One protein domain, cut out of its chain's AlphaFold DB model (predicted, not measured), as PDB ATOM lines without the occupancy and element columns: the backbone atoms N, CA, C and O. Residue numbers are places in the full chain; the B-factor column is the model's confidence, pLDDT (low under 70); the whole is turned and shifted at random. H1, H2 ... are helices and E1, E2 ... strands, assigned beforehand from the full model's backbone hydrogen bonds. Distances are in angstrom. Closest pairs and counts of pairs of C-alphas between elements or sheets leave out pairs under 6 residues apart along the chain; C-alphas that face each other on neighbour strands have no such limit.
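AT A GLANCE: This is residues 5 to 97 of the 97 residues of an uncharacterized protein of Prevotella copri (UniProt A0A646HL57). One antiparallel sheet of four strands has the long helix H2 across one face, and its long hairpin of E1 and E2 runs on past that helix. Residues 5 to 10, with H1, and residues 87 to 93, mostly in H3, stick out from this body. The 93 printed residues hold three named helices and four named strands, in the order H1 H2 E1 E2 E3 E4 H3; the class is mixed. The sheet E1 E2 E3 E4 is a meander, each strand the antiparallel neighbour of the one before. The whole is compact, with a radius of gyration of the C-alphas of 13.6 A and spans of 41 by 37 by 29 A.

IN THESE COORDINATES: H1, residues 5 to 9, begins at C-alpha 5 (-69.152, 6.819, 47.266). H2, residues 16 to 31, is 22.3 A long. E1, residues 36 to 43, is 22.5 A; E2, residues 46 to 56, is 28.5 A and bends by 66 degrees at residue 49. E3 is residues 61 to 65, E4 residues 71 to 75. H3, residues 88 to 95, ends at C-alpha 95 (-35.140, 11.478, 38.817).

HOW THE PARTS SIT: H2 is on the sheet at a height of 7.7 A, over E2 and only just over E3, with 3 C-alphas. It runs across the strands, at 65 degrees to E2 on the local plane; the closest C-alphas of H2 and E2 are those of Ala 26 and Phe 53, 6.2 A apart. N 39 and O 51 of E1 and E2 are 2.9 A apart, N 54 and O 63 of E2 and E3 2.8 A, N 62 and O 74 of E3 and E4 2.8 A, within hydrogen-bond range. H3 only grazes the sheet with residues 94 to 95. H1 is apart from H2. In H1, H2 and H3 every O i to N i+4 pair is within range.

THE WHOLE: C-alphas 5 and 32, the farthest apart, are 42.6 A apart. The printed part has no cut. The link E4 to H3 is long. Residues 5 to 12 and 96 to 97 have pLDDT under 70.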
ATOM      1  N   ARG A   5     -69.597   8.198  46.980       48.25
ATOM      2  CA  ARG A   5     -69.152   6.819  47.266       48.25
ATOM      3  C   ARG A   5     -68.917   5.974  45.995       48.25
ATOM      4  O   ARG A   5     -68.039   5.114  45.992       48.25
ATOM      5  N   SER A   6     -69.653   6.235  44.909       49.41
ATOM      6  CA  SER A   6     -69.460   5.582  43.595       49.41
ATOM      7  C   SER A   6     -68.204   6.110  42.896       49.41
ATOM      8  O   SER A   6     -67.424   5.336  42.342       49.41
ATOM      9  N   ARG A   7     -67.941   7.413  43.030       47.44
ATOM     10  CA  ARG A   7     -66.759   8.075  42.470       47.44
ATOM     11  C   ARG A   7     -65.454   7.593  43.125       47.44
ATOM     12  O   ARG A   7     -64.469   7.379  42.424       47.44
ATOM     13  N   ARG A   8     -65.464   7.299  44.437       48.31
ATOM     14  CA  ARG A   8     -64.328   6.673  45.159       48.31
ATOM     15  C   ARG A   8     -64.043   5.223  44.745       48.31
ATOM     16  O   ARG A   8     -62.887   4.812  44.782       48.31
ATOM     17  N   ARG A   9     -65.048   4.453  44.299       45.75
ATOM     18  CA  ARG A   9     -64.824   3.105  43.724       45.75
ATOM     19  C   ARG A   9     -64.072   3.155  42.385       45.75
ATOM     20  O   ARG A   9     -63.412   2.185  42.037       45.75
ATOM     21  N   HIS A  10     -64.094   4.302  41.701       47.72
ATOM     22  CA  HIS A  10     -63.340   4.592  40.476       47.72
ATOM     23  C   HIS A  10     -61.986   5.290  40.718       47.72
ATOM     24  O   HIS A  10     -61.424   5.922  39.815       47.72
ATOM     25  N   ILE A  11     -61.382   5.151  41.904       52.91
ATOM     26  CA  ILE A  11     -59.921   5.280  41.989       52.91
ATOM     27  C   ILE A  11     -59.373   4.092  41.194       52.91
ATOM     28  O   ILE A  11     -59.261   3.004  41.741       52.91
ATOM     29  N   ALA A  12     -59.165   4.286  39.886       65.88
ATOM     30  CA  ALA A  12     -58.764   3.278  38.909       65.88
ATOM     31  C   ALA A  12     -57.634   2.411  39.468       65.88
ATOM     32  O   ALA A  12     -56.467   2.811  39.458       65.88
ATOM     33  N   LYS A  13     -58.000   1.264  40.038       81.38
ATOM     34  CA  LYS A  13     -57.056   0.249  40.482       81.38
ATOM     35  C   LYS A  13     -56.510  -0.421  39.232       81.38
ATOM     36  O   LYS A  13     -57.256  -0.609  38.272       81.38
ATOM     37  N   LEU A  14     -55.233  -0.786  39.258       88.75
ATOM     38  CA  LEU A  14     -54.687  -1.641  38.214       88.75
ATOM     39  C   LEU A  14     -55.393  -2.997  38.270       88.75
ATOM     40  O   LEU A  14     -55.603  -3.562  39.346       88.75
ATOM     41  N   THR A  15     -55.769  -3.509  37.108       90.31
ATOM     42  CA  THR A  15     -56.308  -4.860  36.964       90.31
ATOM     43  C   THR A  15     -55.228  -5.896  37.276       90.31
ATOM     44  O   THR A  15     -54.030  -5.632  37.168       90.31
ATOM     45  N   ALA A  16     -55.630  -7.129  37.593       90.38
ATOM     46  CA  ALA A  16     -54.677  -8.217  37.828       90.38
ATOM     47  C   ALA A  16     -53.739  -8.463  36.623       90.38
ATOM     48  O   ALA A  16     -52.570  -8.800  36.807       90.38
ATOM     49  N   LYS A  17     -54.226  -8.263  35.388       91.50
ATOM     50  CA  LYS A  17     -53.420  -8.387  34.161       91.50
ATOM     51  C   LYS A  17     -52.370  -7.277  34.056       91.50
ATOM     52  O   LYS A  17     -51.211  -7.553  33.743       91.50
ATOM     53  N   GLU A  18     -52.757  -6.037  34.347       91.75
ATOM     54  CA  GLU A  18     -51.823  -4.906  34.381       91.75
ATOM     55  C   GLU A  18     -50.774  -5.098  35.478       91.75
ATOM     56  O   GLU A  18     -49.593  -4.884  35.227       91.75
ATOM     57  N   ILE A  19     -51.170  -5.593  36.655       92.88
ATOM     58  CA  ILE A  19     -50.243  -5.884  37.757       92.88
ATOM     59  C   ILE A  19     -49.214  -6.935  37.343       92.88
ATOM     60  O   ILE A  19     -48.027  -6.710  37.550       92.88
ATOM     61  N   LYS A  20     -49.627  -8.039  36.702       93.12
ATOM     62  CA  LYS A  20     -48.684  -9.040  36.168       93.12
ATOM     63  C   LYS A  20     -47.688  -8.424  35.179       93.12
ATOM     64  O   LYS A  20     -46.501  -8.732  35.228       93.12
ATOM     65  N   SER A  21     -48.157  -7.516  34.324       92.69
ATOM     66  CA  SER A  21     -47.292  -6.797  33.379       92.69
ATOM     67  C   SER A  21     -46.304  -5.885  34.117       92.69
ATOM     68  O   SER A  21     -45.110  -5.905  33.840       92.69
ATOM     69  N   CYS A  22     -46.772  -5.143  35.125       93.81
ATOM     70  CA  CYS A  22     -45.918  -4.305  35.964       93.81
ATOM     71  C   CYS A  22     -44.867  -5.124  36.721       93.81
ATOM     72  O   CYS A  22     -43.710  -4.723  36.777       93.81
ATOM     73  N   GLN A  23     -45.250  -6.281  37.274       94.81
ATOM     74  CA  GLN A  23     -44.332  -7.208  37.941       94.81
ATOM     75  C   GLN A  23     -43.233  -7.677  36.991       94.81
ATOM     76  O   GLN A  23     -42.071  -7.692  37.389       94.81
ATOM     77  N   PHE A  24     -43.593  -8.025  35.752       95.00
ATOM     78  CA  PHE A  24     -42.633  -8.434  34.733       95.00
ATOM     79  C   PHE A  24     -41.599  -7.332  34.475       95.00
ATOM     80  O   PHE A  24     -40.408  -7.571  34.651       95.00
ATOM     81  N   PHE A  25     -42.031  -6.112  34.144       95.06
ATOM     82  CA  PHE A  25     -41.099  -5.019  33.841       95.06
ATOM     83  C   PHE A  25     -40.268  -4.594  35.053       95.06
ATOM     84  O   PHE A  25     -39.063  -4.386  34.924       95.06
ATOM     85  N   ALA A  26     -40.877  -4.532  36.237       94.56
ATOM     86  CA  ALA A  26     -40.181  -4.219  37.480       94.56
ATOM     87  C   ALA A  26     -39.105  -5.263  37.819       94.56
ATOM     88  O   ALA A  26     -37.989  -4.913  38.197       94.56
ATOM     89  N   ALA A  27     -39.425  -6.554  37.677       94.69
ATOM     90  CA  ALA A  27     -38.474  -7.633  37.914       94.69
ATOM     91  C   ALA A  27     -37.349  -7.643  36.872       94.69
ATOM     92  O   ALA A  27     -36.193  -7.835  37.239       94.69
ATOM     93  N   SER A  28     -37.670  -7.409  35.597       95.50
ATOM     94  CA  SER A  28     -36.672  -7.291  34.533       95.50
ATOM     95  C   SER A  28     -35.721  -6.122  34.784       95.50
ATOM     96  O   SER A  28     -34.515  -6.320  34.706       95.50
ATOM     97  N   GLY A  29     -36.239  -4.952  35.177       95.06
ATOM     98  CA  GLY A  29     -35.427  -3.790  35.552       95.06
ATOM     99  C   GLY A  29     -34.471  -4.088  36.707       95.06
ATOM    100  O   GLY A  29     -33.268  -3.881  36.579       95.06
ATOM    101  N   ARG A  30     -34.979  -4.680  37.795       93.88
ATOM    102  CA  ARG A  30     -34.143  -5.093  38.934       93.88
ATOM    103  C   ARG A  30     -33.044  -6.077  38.557       93.88
ATOM    104  O   ARG A  30     -31.923  -5.935  39.021       93.88
ATOM    105  N   ARG A  31     -33.348  -7.074  37.720       95.38
ATOM    106  CA  ARG A  31     -32.367  -8.091  37.297       95.38
ATOM    107  C   ARG A  31     -31.157  -7.496  36.582       95.38
ATOM    108  O   ARG A  31     -30.087  -8.083  36.649       95.38
ATOM    109  N   ILE A  32     -31.334  -6.362  35.910       95.12
ATOM    110  CA  ILE A  32     -30.261  -5.653  35.205       95.12
ATOM    111  C   ILE A  32     -29.743  -4.437  35.988       95.12
ATOM    112  O   ILE A  32     -29.049  -3.603  35.416       95.12
ATOM    113  N   ASN A  33     -30.097  -4.310  37.274       92.94
ATOM    114  CA  ASN A  33     -29.780  -3.157  38.123       92.94
ATOM    115  C   ASN A  33     -30.203  -1.802  37.516       92.94
ATOM    116  O   ASN A  33     -29.562  -0.777  37.744       92.94
ATOM    117  N   ALA A  34     -31.289  -1.777  36.738       93.25
ATOM    118  CA  ALA A  34     -31.823  -0.538  36.192       93.25
ATOM    119  C   ALA A  34     -32.604   0.227  37.264       93.25
ATOM    120  O   ALA A  34     -33.609  -0.257  37.786       93.25
ATOM    121  N   HIS A  35     -32.195   1.469  37.513       90.25
ATOM    122  CA  HIS A  35     -32.924   2.403  38.374       90.25
ATOM    123  C   HIS A  35     -34.311   2.767  37.802       90.25
ATOM    124  O   HIS A  35     -35.279   2.952  38.543       90.25
ATOM    125  N   LYS A  36     -34.428   2.828  36.467       94.62
ATOM    126  CA  LYS A  36     -35.646   3.223  35.754       94.62
ATOM    127  C   LYS A  36     -35.860   2.366  34.507       94.62
ATOM    128  O   LYS A  36     -34.966   2.240  33.676       94.62
ATOM    129  N   VAL A  37     -37.078   1.856  34.338       95.00
ATOM    130  CA  VAL A  37     -37.561   1.228  33.098       95.00
ATOM    131  C   VAL A  37     -38.688   2.081  32.532       95.00
ATOM    132  O   VAL A  37     -39.609   2.459  33.254       95.00
ATOM    133  N   GLU A  38     -38.635   2.390  31.241       95.44
ATOM    134  CA  GLU A  38     -39.633   3.226  30.577       95.44
ATOM    135  C   GLU A  38     -40.059   2.604  29.249       95.44
ATOM    136  O   GLU A  38     -39.229   2.250  28.417       95.44
ATOM    137  N   ILE A  39     -41.372   2.487  29.058       93.81
ATOM    138  CA  ILE A  39     -41.999   2.016  27.825       93.81
ATOM    139  C   ILE A  39     -42.777   3.187  27.245       93.81
ATOM    140  O   ILE A  39     -43.607   3.778  27.942       93.81
ATOM    141  N   LYS A  40     -42.523   3.515  25.977       93.31
ATOM    142  CA  LYS A  40     -43.194   4.598  25.252       93.31
ATOM    143  C   LYS A  40     -43.810   4.060  23.972       93.31
ATOM    144  O   LYS A  40     -43.137   3.383  23.205       93.31
ATOM    145  N   PHE A  41     -45.062   4.422  23.738       89.81
ATOM    146  CA  PHE A  41     -45.719   4.287  22.448       89.81
ATOM    147  C   PHE A  41     -45.725   5.666  21.803       89.81
ATOM    148  O   PHE A  41     -46.276   6.618  22.366       89.81
ATOM    149  N   GLN A  42     -45.065   5.774  20.659       91.00
ATOM    150  CA  GLN A  42     -45.001   6.999  19.878       91.00
ATOM    151  C   GLN A  42     -45.984   6.900  18.712       91.00
ATOM    152  O   GLN A  42     -46.119   5.844  18.100       91.00
ATOM    153  N   GLY A  43     -46.692   7.994  18.458       88.31
ATOM    154  CA  GLY A  43     -47.527   8.199  17.281       88.31
ATOM    155  C   GLY A  43     -47.063   9.486  16.620       88.31
ATOM    156  O   GLY A  43     -46.919  10.503  17.305       88.31
ATOM    157  N   ASP A  44     -46.770   9.415  15.325       88.56
ATOM    158  CA  ASP A  44     -46.072  10.457  14.572       88.56
ATOM    159  C   ASP A  44     -44.831  10.952  15.337       88.56
ATOM    160  O   ASP A  44     -43.868  10.207  15.518       88.56
ATOM    161  N   ASN A  45     -44.890  12.178  15.866       86.25
ATOM    162  CA  ASN A  45     -43.791  12.840  16.567       86.25
ATOM    163  C   ASN A  45     -44.019  12.986  18.086       86.25
ATOM    164  O   ASN A  45     -43.241  13.666  18.753       86.25
ATOM    165  N   ASN A  46     -45.068  12.375  18.655       87.25
ATOM    166  CA  ASN A  46     -45.440  12.537  20.066       87.25
ATOM    167  C   ASN A  46     -45.550  11.199  20.814       87.25
ATOM    168  O   ASN A  46     -45.914  10.165  20.259       87.25
ATOM    169  N   VAL A  47     -45.277  11.219  22.123       86.44
ATOM    170  CA  VAL A  47     -45.547  10.072  23.006       86.44
ATOM    171  C   VAL A  47     -47.039  10.045  23.325       86.44
ATOM    172  O   VAL A  47     -47.534  10.911  24.039       86.44
ATOM    173  N   VAL A  48     -47.742   9.036  22.818       87.25
ATOM    174  CA  VAL A  48     -49.193   8.877  23.000       87.25
ATOM    175  C   VAL A  48     -49.497   8.186  24.331       87.25
ATOM    176  O   VAL A  48     -50.478   8.498  24.998       87.25
ATOM    177  N   VAL A  49     -48.639   7.246  24.739       88.94
ATOM    178  CA  VAL A  49     -48.804   6.432  25.952       88.94
ATOM    179  C   VAL A  49     -47.421   6.126  26.518       88.94
ATOM    180  O   VAL A  49     -46.507   5.758  25.780       88.94
ATOM    181  N   SER A  50     -47.256   6.231  27.837       92.75
ATOM    182  CA  SER A  50     -46.026   5.803  28.510       92.75
ATOM    183  C   SER A  50     -46.307   5.094  29.826       92.75
ATOM    184  O   SER A  50     -47.157   5.552  30.588       92.75
ATOM    185  N   ALA A  51     -45.538   4.054  30.134       94.44
ATOM    186  CA  ALA A  51     -45.469   3.462  31.465       94.44
ATOM    187  C   ALA A  51     -44.027   3.534  31.981       94.44
ATOM    188  O   ALA A  51     -43.089   3.209  31.254       94.44
ATOM    189  N   VAL A  52     -43.853   3.968  33.229       95.69
ATOM    190  CA  VAL A  52     -42.536   4.129  33.857       95.69
ATOM    191  C   VAL A  52     -42.500   3.370  35.173       95.69
ATOM    192  O   VAL A  52     -43.440   3.460  35.961       95.69
ATOM    193  N   PHE A  53     -41.407   2.659  35.417       95.75
ATOM    194  CA  PHE A  53     -41.165   1.860  36.611       95.75
ATOM    195  C   PHE A  53     -39.854   2.325  37.241       95.75
ATOM    196  O   PHE A  53     -38.808   2.255  36.600       95.75
ATOM    197  N   PHE A  54     -39.922   2.800  38.477       95.31
ATOM    198  CA  PHE A  54     -38.766   3.188  39.279       95.31
ATOM    199  C   PHE A  54     -38.566   2.142  40.362       95.31
ATOM    200  O   PHE A  54     -39.517   1.821  41.087       95.31
ATOM    201  N   ASP A  55     -37.362   1.592  40.456       94.62
ATOM    202  CA  ASP A  55     -37.056   0.671  41.540       94.62
ATOM    203  C   ASP A  55     -36.767   1.451  42.825       94.62
ATOM    204  O   ASP A  55     -35.879   2.296  42.875       94.62
ATOM    205  N   ASP A  56     -37.552   1.181  43.863       93.19
ATOM    206  CA  ASP A  56     -37.452   1.808  45.177       93.19
ATOM    207  C   ASP A  56     -37.009   0.739  46.183       93.19
ATOM    208  O   ASP A  56     -37.770   0.272  47.042       93.19
ATOM    209  N   ALA A  57     -35.762   0.296  46.001       90.62
ATOM    210  CA  ALA A  57     -35.146  -0.784  46.765       90.62
ATOM    211  C   ALA A  57     -35.198  -0.579  48.293       90.62
ATOM    212  O   ALA A  57     -35.541  -1.546  48.985       90.62
ATOM    213  N   PRO A  58     -34.959   0.632  48.855       91.44
ATOM    214  CA  PRO A  58     -35.051   0.861  50.301       91.44
ATOM    215  C   PRO A  58     -36.426   0.518  50.889       91.44
ATOM    216  O   PRO A  58     -36.515   0.002  52.002       91.44
ATOM    217  N   HIS A  59     -37.499   0.738  50.126       92.44
ATOM    218  CA  HIS A  59     -38.872   0.440  50.542       92.44
ATOM    219  C   HIS A  59     -39.394  -0.899  49.993       92.44
ATOM    220  O   HIS A  59     -40.579  -1.209  50.156       92.44
ATOM    221  N   LYS A  60     -38.523  -1.694  49.347       94.25
ATOM    222  CA  LYS A  60     -38.828  -2.998  48.732       94.25
ATOM    223  C   LYS A  60     -40.051  -2.949  47.814       94.25
ATOM    224  O   LYS A  60     -40.939  -3.808  47.862       94.25
ATOM    225  N   GLN A  61     -40.124  -1.907  46.991       95.50
ATOM    226  CA  GLN A  61     -41.251  -1.684  46.094       95.50
ATOM    227  C   GLN A  61     -40.815  -1.099  44.756       95.50
ATOM    228  O   GLN A  61     -39.681  -0.683  44.556       95.50
ATOM    229  N   THR A  62     -41.752  -1.065  43.818       95.94
ATOM    230  CA  THR A  62     -41.610  -0.347  42.555       95.94
ATOM    231  C   THR A  62     -42.653   0.754  42.498       95.94
ATOM    232  O   THR A  62     -43.844   0.501  42.721       95.94
ATOM    233  N   ILE A  63     -42.213   1.968  42.180       96.12
ATOM    234  CA  ILE A  63     -43.097   3.099  41.909       96.12
ATOM    235  C   ILE A  63     -43.424   3.087  40.418       96.12
ATOM    236  O   ILE A  63     -42.540   3.076  39.566       96.12
ATOM    237  N   ILE A  64     -44.711   3.071  40.101       95.75
ATOM    238  CA  ILE A  64     -45.229   2.911  38.745       95.75
ATOM    239  C   ILE A  64     -45.944   4.196  38.359       95.75
ATOM    240  O   ILE A  64     -46.913   4.573  39.013       95.75
ATOM    241  N   ARG A  65     -45.518   4.839  37.272       94.44
ATOM    242  CA  ARG A  65     -46.316   5.840  36.560       94.44
ATOM    243  C   ARG A  65     -47.009   5.132  35.405       94.44
ATOM    244  O   ARG A  65     -46.352   4.772  34.431       94.44
ATOM    245  N   TRP A  66     -48.310   4.888  35.527       92.75
ATOM    246  CA  TRP A  66     -49.065   4.172  34.497       92.75
ATOM    247  C   TRP A  66     -49.490   5.103  33.355       92.75
ATOM    248  O   TRP A  66     -49.357   6.325  33.462       92.75
ATOM    249  N   TYR A  67     -50.029   4.541  32.268       88.06
ATOM    250  CA  TYR A  67     -50.393   5.320  31.076       88.06
ATOM    251  C   TYR A  67     -51.437   6.409  31.333       88.06
ATOM    252  O   TYR A  67     -51.491   7.399  30.619       88.06
ATOM    253  N   ASN A  68     -52.248   6.251  32.377       85.50
ATOM    254  CA  ASN A  68     -53.248   7.226  32.803       85.50
ATOM    255  C   ASN A  68     -52.655   8.375  33.649       85.50
ATOM    256  O   ASN A  68     -53.397   9.076  34.337       85.50
ATOM    257  N   HIS A  69     -51.325   8.518  33.662       86.00
ATOM    258  CA  HIS A  69     -50.550   9.481  34.448       86.00
ATOM    259  C   HIS A  69     -50.715   9.379  35.974       86.00
ATOM    260  O   HIS A  69     -50.237  10.252  36.699       86.00
ATOM    261  N   ARG A  70     -51.346   8.315  36.486       91.00
ATOM    262  CA  ARG A  70     -51.445   8.059  37.926       91.00
ATOM    263  C   ARG A  70     -50.244   7.266  38.413       91.00
ATOM    264  O   ARG A  70     -49.647   6.479  37.674       91.00
ATOM    265  N   TYR A  71     -49.932   7.475  39.685       94.44
ATOM    266  CA  TYR A  71     -48.855   6.779  40.360       94.44
ATOM    267  C   TYR A  71     -49.393   5.663  41.244       94.44
ATOM    268  O   TYR A  71     -50.427   5.806  41.902       94.44
ATOM    269  N   TYR A  72     -48.656   4.561  41.269       95.31
ATOM    270  CA  TYR A  72     -48.939   3.397  42.093       95.31
ATOM    271  C   TYR A  72     -47.652   2.874  42.723       95.31
ATOM    272  O   TYR A  72     -46.565   3.066  42.186       95.31
ATOM    273  N   THR A  73     -47.780   2.173  43.841       95.88
ATOM    274  CA  THR A  73     -46.711   1.367  44.431       95.88
ATOM    275  C   THR A  73     -47.074  -0.097  44.348       95.88
ATOM    276  O   THR A  73     -48.178  -0.495  44.735       95.88
ATOM    277  N   LEU A  74     -46.114  -0.892  43.901       96.25
ATOM    278  CA  LEU A  74     -46.184  -2.341  43.887       96.25
ATOM    279  C   LEU A  74     -45.053  -2.892  44.755       96.25
ATOM    280  O   LEU A  74     -43.888  -2.848  44.369       96.25
ATOM    281  N   GLN A  75     -45.405  -3.387  45.938       95.50
ATOM    282  CA  GLN A  75     -44.471  -4.067  46.840       95.50
ATOM    283  C   GLN A  75     -43.949  -5.357  46.190       95.50
ATOM    284  O   GLN A  75     -44.663  -6.008  45.417       95.50
ATOM    285  N   TYR A  76     -42.711  -5.744  46.488       91.94
ATOM    286  CA  TYR A  76     -42.132  -6.966  45.932       91.94
ATOM    287  C   TYR A  76     -42.962  -8.195  46.338       91.94
ATOM    288  O   TYR A  76     -43.288  -8.388  47.504       91.94
ATOM    289  N   GLY A  77     -43.351  -9.011  45.352       86.75
ATOM    290  CA  GLY A  77     -44.211 -10.184  45.560       86.75
ATOM    291  C   GLY A  77     -45.699  -9.878  45.795       86.75
ATOM    292  O   GLY A  77     -46.502 -10.807  45.872       86.75
ATOM    293  N   ALA A  78     -46.107  -8.606  45.864       90.44
ATOM    294  CA  ALA A  78     -47.507  -8.250  46.066       90.44
ATOM    295  C   ALA A  78     -48.356  -8.514  44.817       90.44
ATOM    296  O   ALA A  78     -47.922  -8.297  43.685       90.44
ATOM    297  N   LYS A  79     -49.605  -8.940  45.036       89.06
ATOM    298  CA  LYS A  79     -50.615  -9.167  43.984       89.06
ATOM    299  C   LYS A  79     -51.505  -7.950  43.726       89.06
ATOM    300  O   LYS A  79     -52.368  -8.007  42.858       89.06
ATOM    301  N   GLU A  80     -51.295  -6.866  44.468       90.19
ATOM    302  CA  GLU A  80     -52.071  -5.633  44.378       90.19
ATOM    303  C   GLU A  80     -51.149  -4.416  44.305       90.19
ATOM    304  O   GLU A  80     -50.174  -4.315  45.052       90.19
ATOM    305  N   ALA A  81     -51.493  -3.473  43.429       93.06
ATOM    306  CA  ALA A  81     -50.868  -2.160  43.380       93.06
ATOM    307  C   ALA A  81     -51.729  -1.148  44.143       93.06
ATOM    308  O   ALA A  81     -52.945  -1.067  43.941       93.06
ATOM    309  N   LYS A  82     -51.098  -0.353  45.006       93.12
ATOM    310  CA  LYS A  82     -51.772   0.701  45.776       93.12
ATOM    311  C   LYS A  82     -51.578   2.051  45.089       93.12
ATOM    312  O   LYS A  82     -50.481   2.297  44.594       93.12
ATOM    313  N   PRO A  83     -52.590   2.933  45.053       93.12
ATOM    314  CA  PRO A  83     -52.392   4.309  44.613       93.12
ATOM    315  C   PRO A  83     -51.280   4.978  45.421       93.12
ATOM    316  O   PRO A  83     -51.216   4.820  46.640       93.12
ATOM    317  N   TYR A  84     -50.429   5.738  44.745       92.69
ATOM    318  CA  TYR A  84     -49.324   6.458  45.358       92.69
ATOM    319  C   TYR A  84     -49.490   7.955  45.136       92.69
ATOM    320  O   TYR A  84     -49.645   8.413  44.005       92.69
ATOM    321  N   ASN A  85     -49.446   8.726  46.221       91.38
ATOM    322  CA  ASN A  85     -49.481  10.177  46.126       91.38
ATOM    323  C   ASN A  85     -48.076  10.710  45.812       91.38
ATOM    324  O   ASN A  85     -47.206  10.776  46.691       91.38
ATOM    325  N   MET A  86     -47.863  11.050  44.541       92.75
ATOM    326  CA  MET A  86     -46.614  11.615  44.051       92.75
ATOM    327  C   MET A  86     -46.568  13.119  44.316       92.75
ATOM    328  O   MET A  86     -47.423  13.858  43.838       92.75
ATOM    329  N   THR A  87     -45.546  13.575  45.041       93.06
ATOM    330  CA  THR A  87     -45.269  15.004  45.248       93.06
ATOM    331  C   THR A  87     -44.079  15.441  44.401       93.06
ATOM    332  O   THR A  87     -43.255  14.615  44.008       93.06
ATOM    333  N   LEU A  88     -43.943  16.746  44.156       91.25
ATOM    334  CA  LEU A  88     -42.811  17.286  43.400       91.25
ATOM    335  C   LEU A  88     -41.457  16.926  44.037       91.25
ATOM    336  O   LEU A  88     -40.522  16.580  43.323       91.25
ATOM    337  N   ALA A  89     -41.359  16.964  45.370       92.94
ATOM    338  CA  ALA A  89     -40.141  16.595  46.092       92.94
ATOM    339  C   ALA A  89     -39.750  15.125  45.849       92.94
ATOM    340  O   ALA A  89     -38.608  14.848  45.493       92.94
ATOM    341  N   LYS A  90     -40.721  14.204  45.945       91.31
ATOM    342  CA  LYS A  90     -40.522  12.773  45.660       91.31
ATOM    343  C   LYS A  90     -40.169  12.519  44.197       91.31
ATOM    344  O   LYS A  90     -39.332  11.686  43.881       91.31
ATOM    345  N   TRP A  91     -40.800  13.251  43.283       88.50
ATOM    346  CA  TRP A  91     -40.499  13.142  41.860       88.50
ATOM    347  C   TRP A  91     -39.063  13.573  41.547       88.50
ATOM    348  O   TRP A  91     -38.372  12.885  40.801       88.50
ATOM    349  N   LYS A  92     -38.594  14.671  42.154       88.81
ATOM    350  CA  LYS A  92     -37.205  15.129  42.019       88.81
ATOM    351  C   LYS A  92     -36.221  14.111  42.594       88.81
ATOM    352  O   LYS A  92     -35.251  13.784  41.924       88.81
ATOM    353  N   SER A  93     -36.491  13.566  43.783       85.25
ATOM    354  CA  SER A  93     -35.597  12.576  44.400       85.25
ATOM    355  C   SER A  93     -35.471  11.289  43.582       85.25
ATOM    356  O   SER A  93     -34.417  10.676  43.594       85.25
ATOM    357  N   MET A  94     -36.519  10.890  42.853       83.25
ATOM    358  CA  MET A  94     -36.487   9.711  41.977       83.25
ATOM    359  C   MET A  94     -35.816   9.945  40.618       83.25
ATOM    360  O   MET A  94     -35.468   8.980  39.954       83.25
ATOM    361  N   ASN A  95     -35.717  11.187  40.138       76.88
ATOM    362  CA  ASN A  95     -35.140  11.478  38.817       76.88
ATOM    363  C   ASN A  95     -33.713  12.021  38.880       76.88
ATOM    364  O   ASN A  95     -33.034  12.009  37.861       76.88
ATOM    365  N   ASN A  96     -33.272  12.478  40.049       69.38
ATOM    366  CA  ASN A  96     -31.923  12.995  40.274       69.38
ATOM    367  C   ASN A  96     -30.965  11.915  40.817       69.38
ATOM    368  O   ASN A  96     -30.033  12.258  41.540       69.38
ATOM    369  N   GLY A  97     -31.253  10.636  40.544       52.03
ATOM    370  CA  GLY A  97     -30.390   9.511  40.918       52.03
ATOM    371  C   GLY A  97     -29.067   9.523  40.170       52.03
ATOM    372  O   GLY A  97     -29.085   9.907  38.978       52.03
TER     373      GLY A  97